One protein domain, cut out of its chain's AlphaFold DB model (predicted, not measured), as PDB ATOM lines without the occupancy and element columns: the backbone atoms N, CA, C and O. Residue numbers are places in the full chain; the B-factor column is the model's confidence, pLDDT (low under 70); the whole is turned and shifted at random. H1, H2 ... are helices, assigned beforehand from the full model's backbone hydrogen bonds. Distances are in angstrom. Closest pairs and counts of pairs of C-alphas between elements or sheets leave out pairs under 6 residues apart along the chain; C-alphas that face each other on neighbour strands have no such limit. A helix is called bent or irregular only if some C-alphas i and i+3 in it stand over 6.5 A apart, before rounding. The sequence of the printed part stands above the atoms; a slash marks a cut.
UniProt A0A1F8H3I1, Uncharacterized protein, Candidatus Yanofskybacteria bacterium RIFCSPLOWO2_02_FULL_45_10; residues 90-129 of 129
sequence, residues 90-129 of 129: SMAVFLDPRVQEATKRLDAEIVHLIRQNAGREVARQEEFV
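AT A GLANCE: This is residues 90 to 129 of the 129 residues of an uncharacterized protein of Candidatus Yanofskybacteria bacterium RIFCSPLOWO2_02_FULL_45_10 (UniProt A0A1F8H3I1). One long helix, H2, makes nearly the whole length of a thin rod, and at its first end the printed part turns off through a tight link into a single short helical turn, H1, like the foot of an L. The printed part has 40 residues with two named helices, H1 then H2, and no named strand; the class is all helix. It is extended, with a radius of gyration of the C-alphas of 16.9 A and spans of 54 by 13 by 6 A.

HOW THE PARTS SIT: H1, residues 91 to 94, and H2, residues 97 to 126, are close but not clearly touching; their closest C-alphas, those of Phe 94 and Gln 100, are 6.9 A apart. Residues 104 to 129, of which 104 to 126 belong to H2, stand free. In H2 every O i to N i+4 pair is within hydrogen-bond range; H1 is too short for such a pair.

IN THESE COORDINATES: H1 begins at C-alpha 91, (-25.365, -4.788, -37.277). H2 runs 43.9 A from C-alpha 97, (-24.858, -3.559, -25.334), to C-alpha 126, (-36.844, -43.088, -10.424), and is not bent.

THE WHOLE: The two C-alphas farthest apart, those of Ser 90 and Val 129, the chain's last residue, are 54.5 A apart. The printed part has no cut. The model's pLDDT is under 70 at residues 90 to 95 and 119 to 129.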
ATOM      1  N   SER A  90     -29.531  -3.997 -39.103       54.91
ATOM      2  CA  SER A  90     -28.492  -3.085 -38.683       54.91
ATOM      3  C   SER A  90     -27.599  -3.871 -37.733       54.91
ATOM      4  O   SER A  90     -28.036  -4.251 -36.649       54.91
ATOM      5  N   MET A  91     -26.361  -4.155 -38.145       56.16
ATOM      6  CA  MET A  91     -25.365  -4.788 -37.277       56.16
ATOM      7  C   MET A  91     -25.202  -3.991 -35.974       56.16
ATOM      8  O   MET A  91     -24.837  -4.562 -34.957       56.16
ATOM      9  N   ALA A  92     -25.561  -2.701 -35.975       59.47
ATOM     10  CA  ALA A  92     -25.601  -1.876 -34.776       59.47
ATOM     11  C   ALA A  92     -26.645  -2.338 -33.740       59.47
ATOM     12  O   ALA A  92     -26.423  -2.119 -32.560       59.47
ATOM     13  N   VAL A  93     -27.734  -3.010 -34.134       61.69
ATOM     14  CA  VAL A  93     -28.714  -3.580 -33.184       61.69
ATOM     15  C   VAL A  93     -28.143  -4.819 -32.491       61.69
ATOM     16  O   VAL A  93     -28.332  -4.989 -31.294       61.69
ATOM     17  N   PHE A  94     -27.390  -5.658 -33.211       60.50
ATOM     18  CA  PHE A  94     -26.679  -6.800 -32.612       60.50
ATOM     19  C   PHE A  94     -25.477  -6.376 -31.754       60.50
ATOM     20  O   PHE A  94     -25.081  -7.092 -30.833       60.50
ATOM     21  N   LEU A  95     -24.881  -5.223 -32.060       67.69
ATOM     22  CA  LEU A  95     -23.774  -4.638 -31.302       67.69
ATOM     23  C   LEU A  95     -24.241  -3.714 -30.167       67.69
ATOM     24  O   LEU A  95     -23.397  -3.235 -29.414       67.69
ATOM     25  N   ASP A  96     -25.548  -3.472 -30.018       79.62
ATOM     26  CA  ASP A  96     -26.078  -2.687 -28.904       79.62
ATOM     27  C   ASP A  96     -25.861  -3.464 -27.588       79.62
ATOM     28  O   ASP A  96     -26.388  -4.576 -27.438       79.62
ATOM     29  N   PRO A  97     -25.118  -2.904 -26.613       79.81
ATOM     30  CA  PRO A  97     -24.858  -3.559 -25.334       79.81
ATOM     31  C   PRO A  97     -26.132  -3.994 -24.601       79.81
ATOM     32  O   PRO A  97     -26.133  -5.025 -23.931       79.81
ATOM     33  N   ARG A  98     -27.234  -3.250 -24.757       79.25
ATOM     34  CA  ARG A  98     -28.519  -3.561 -24.112       79.25
ATOM     35  C   ARG A  98     -29.161  -4.805 -24.705       79.25
ATOM     36  O   ARG A  98     -29.707  -5.623 -23.969       79.25
ATOM     37  N   VAL A  99     -29.078  -4.956 -26.027       78.56
ATOM     38  CA  VAL A  99     -29.590  -6.136 -26.734       78.56
ATOM     39  C   VAL A  99     -28.744  -7.351 -26.371       78.56
ATOM     40  O   VAL A  99     -29.296  -8.389 -26.030       78.56
ATOM     41  N   GLN A 100     -27.417  -7.212 -26.338       77.50
ATOM     42  CA  GLN A 100     -26.529  -8.305 -25.929       77.50
ATOM     43  C   GLN A 100     -26.780  -8.766 -24.491       77.50
ATOM     44  O   GLN A 100     -26.763  -9.964 -24.214       77.50
ATOM     45  N   GLU A 101     -27.016  -7.834 -23.568       80.62
ATOM     46  CA  GLU A 101     -27.316  -8.169 -22.179       80.62
ATOM     47  C   GLU A 101     -28.689  -8.838 -22.031       80.62
ATOM     48  O   GLU A 101     -28.811  -9.830 -21.311       80.62
ATOM     49  N   ALA A 102     -29.704  -8.360 -22.758       78.12
ATOM     50  CA  ALA A 102     -31.022  -8.986 -22.789       78.12
ATOM     51  C   ALA A 102     -30.965 -10.419 -23.347       78.12
ATOM     52  O   ALA A 102     -31.529 -11.328 -22.740       78.12
ATOM     53  N   THR A 103     -30.228 -10.643 -24.441       79.62
ATOM     54  CA  THR A 103     -30.051 -11.980 -25.029       79.62
ATOM     55  C   THR A 103     -29.331 -12.926 -24.067       79.62
ATOM     56  O   THR A 103     -29.792 -14.040 -23.857       79.62
ATOM     57  N   LYS A 104     -28.266 -12.475 -23.386       82.50
ATOM     58  CA  LYS A 104     -27.565 -13.298 -22.381       82.50
ATOM     59  C   LYS A 104     -28.472 -13.728 -21.227       82.50
ATOM     60  O   LYS A 104     -28.353 -14.851 -20.742       82.50
ATOM     61  N   ARG A 105     -29.355 -12.836 -20.763       82.12
ATOM     62  CA  ARG A 105     -30.327 -13.157 -19.706       82.12
ATOM     63  C   ARG A 105     -31.342 -14.190 -20.188       82.12
ATOM     64  O   ARG A 105     -31.601 -15.146 -19.464       82.12
ATOM     65  N   LEU A 106     -31.845 -14.026 -21.410       80.88
ATOM     66  CA  LEU A 106     -32.772 -14.971 -22.030       80.88
ATOM     67  C   LEU A 106     -32.137 -16.361 -22.193       80.88
ATOM     68  O   LEU A 106     -32.746 -17.358 -21.821       80.88
ATOM     69  N   ASP A 107     -30.896 -16.431 -22.673       77.69
ATOM     70  CA  ASP A 107     -30.176 -17.700 -22.831       77.69
ATOM     71  C   ASP A 107     -29.975 -18.407 -21.483       77.69
ATOM     72  O   ASP A 107     -30.177 -19.619 -21.371       77.69
ATOM     73  N   ALA A 108     -29.628 -17.658 -20.431       83.19
ATOM     74  CA  ALA A 108     -29.498 -18.206 -19.082       83.19
ATOM     75  C   ALA A 108     -30.836 -18.743 -18.542       83.19
ATOM     76  O   ALA A 108     -30.862 -19.801 -17.908       83.19
ATOM     77  N   GLU A 109     -31.942 -18.051 -18.819       83.69
ATOM     78  CA  GLU A 109     -33.293 -18.468 -18.434       83.69
ATOM     79  C   GLU A 109     -33.733 -19.736 -19.179       83.69
ATOM     80  O   GLU A 109     -34.223 -20.680 -18.557       83.69
ATOM     81  N   ILE A 110     -33.463 -19.824 -20.485       82.75
ATOM     82  CA  ILE A 110     -33.728 -21.021 -21.296       82.75
ATOM     83  C   ILE A 110     -32.927 -22.214 -20.766       82.75
ATOM     84  O   ILE A 110     -33.489 -23.287 -20.541       82.75
ATOM     85  N   VAL A 111     -31.626 -22.041 -20.505       84.50
ATOM     86  CA  VAL A 111     -30.783 -23.105 -19.935       84.50
ATOM     87  C   VAL A 111     -31.299 -23.540 -18.562       84.50
ATOM     88  O   VAL A 111     -31.306 -24.735 -18.257       84.50
ATOM     89  N   HIS A 112     -31.757 -22.599 -17.735       83.31
ATOM     90  CA  HIS A 112     -32.345 -22.912 -16.438       83.31
ATOM     91  C   HIS A 112     -33.632 -23.737 -16.575       83.31
ATOM     92  O   HIS A 112     -33.762 -24.769 -15.916       83.31
ATOM     93  N   LEU A 113     -34.538 -23.343 -17.474       80.94
ATOM     94  CA  LEU A 113     -35.783 -24.063 -17.756       80.94
ATOM     95  C   LEU A 113     -35.526 -25.479 -18.284       80.94
ATOM     96  O   LEU A 113     -36.165 -26.431 -17.833       80.94
ATOM     97  N   ILE A 114     -34.556 -25.642 -19.187       80.88
ATOM     98  CA  ILE A 114     -34.157 -26.958 -19.704       80.88
ATOM     99  C   ILE A 114     -33.634 -27.842 -18.568       80.88
ATOM    100  O   ILE A 114     -34.058 -28.988 -18.447       80.88
ATOM    101  N   ARG A 115     -32.765 -27.320 -17.692       77.56
ATOM    102  CA  ARG A 115     -32.233 -28.082 -16.547       77.56
ATOM    103  C   ARG A 115     -33.316 -28.472 -15.542       77.56
ATOM    104  O   ARG A 115     -33.309 -29.602 -15.064       77.56
ATOM    105  N   GLN A 116     -34.249 -27.569 -15.239       79.56
ATOM    106  CA  GLN A 116     -35.378 -27.873 -14.356       79.56
ATOM    107  C   GLN A 116     -36.267 -28.983 -14.924       79.56
ATOM    108  O   GLN A 116     -36.685 -29.874 -14.188       79.56
ATOM    109  N   ASN A 117     -36.548 -28.949 -16.228       74.88
ATOM    110  CA  ASN A 117     -37.390 -29.957 -16.863       74.88
ATOM    111  C   ASN A 117     -36.666 -31.295 -17.040       74.88
ATOM    112  O   ASN A 117     -37.265 -32.329 -16.759       74.88
ATOM    113  N   ALA A 118     -35.376 -31.285 -17.385       70.19
ATOM    114  CA  ALA A 118     -34.562 -32.499 -17.446       70.19
ATOM    115  C   ALA A 118     -34.485 -33.201 -16.077       70.19
ATOM    116  O   ALA A 118     -34.671 -34.410 -15.990       70.19
ATOM    117  N   GLY A 119     -34.307 -32.448 -14.982       61.69
ATOM    118  CA  GLY A 119     -34.323 -33.013 -13.627       61.69
ATOM    119  C   GLY A 119     -35.680 -33.608 -13.223       61.69
ATOM    120  O   GLY A 119     -35.731 -34.619 -12.528       61.69
ATOM    121  N   ARG A 120     -36.790 -33.026 -13.697       60.56
ATOM    122  CA  ARG A 120     -38.152 -33.547 -13.466       60.56
ATOM    123  C   ARG A 120     -38.470 -34.812 -14.261       60.56
ATOM    124  O   ARG A 120     -39.368 -35.552 -13.865       60.56
ATOM    125  N   GLU A 121     -37.803 -35.040 -15.387       59.50
ATOM    126  CA  GLU A 121     -37.941 -36.286 -16.148       59.50
ATOM    127  C   GLU A 121     -37.144 -37.425 -15.513       59.50
ATOM    128  O   GLU A 121     -37.676 -38.526 -15.403       59.50
ATOM    129  N   VAL A 122     -35.941 -37.152 -14.996       58.69
ATOM    130  CA  VAL A 122     -35.141 -38.150 -14.261       58.69
ATOM    131  C   VAL A 122     -35.832 -38.559 -12.954       58.69
ATOM    132  O   VAL A 122     -35.994 -39.747 -12.701       58.69
ATOM    133  N   ALA A 123     -36.359 -37.602 -12.178       56.34
ATOM    134  CA  ALA A 123     -37.111 -37.905 -10.953       56.34
ATOM    135  C   ALA A 123     -38.389 -38.732 -11.213       56.34
ATOM    136  O   ALA A 123     -38.748 -39.590 -10.415       56.34
ATOM    137  N   ARG A 124     -39.057 -38.524 -12.361       56.59
ATOM    138  CA  ARG A 124     -40.203 -39.351 -12.775       56.59
ATOM    139  C   ARG A 124     -39.810 -40.757 -13.224       56.59
ATOM    140  O   ARG A 124     -40.662 -41.632 -13.204       56.59
ATOM    141  N   GLN A 125     -38.571 -40.984 -13.657       52.72
ATOM    142  CA  GLN A 125     -38.089 -42.326 -13.999       52.72
ATOM    143  C   GLN A 125     -37.679 -43.121 -12.754       52.72
ATOM    144  O   GLN A 125     -37.854 -44.334 -12.740       52.72
ATOM    145  N   GLU A 126     -37.205 -42.452 -11.700       53.31
ATOM    146  CA  GLU A 126     -36.844 -43.088 -10.424       53.31
ATOM    147  C   GLU A 126     -38.060 -43.451  -9.549       53.31
ATOM    148  O   GLU A 126     -37.982 -44.403  -8.785       53.31
ATOM    149  N   GLU A 127     -39.206 -42.768  -9.685       51.62
ATOM    150  CA  GLU A 127     -40.464 -43.144  -8.999       51.62
ATOM    151  C   GLU A 127     -41.177 -44.370  -9.611       51.62
ATOM    152  O   GLU A 127     -42.128 -44.885  -9.021       51.62
ATOM    153  N   PHE A 128     -40.749 -44.836 -10.790       48.75
ATOM    154  CA  PHE A 128     -41.340 -45.981 -11.503       48.75
ATOM    155  C   PHE A 128     -40.468 -47.256 -11.472       48.75
ATOM    156  O   PHE A 128     -40.774 -48.209 -12.196       48.75
ATOM    157  N   VAL A 129     -39.420 -47.292 -10.640       45.75
ATOM    158  CA  VAL A 129     -38.600 -48.485 -10.333       45.75
ATOM    159  C   VAL A 129     -38.864 -48.932  -8.902       45.75
ATOM    160  O   VAL A 129     -39.071 -50.151  -8.708       45.75
TER     161      VAL A 129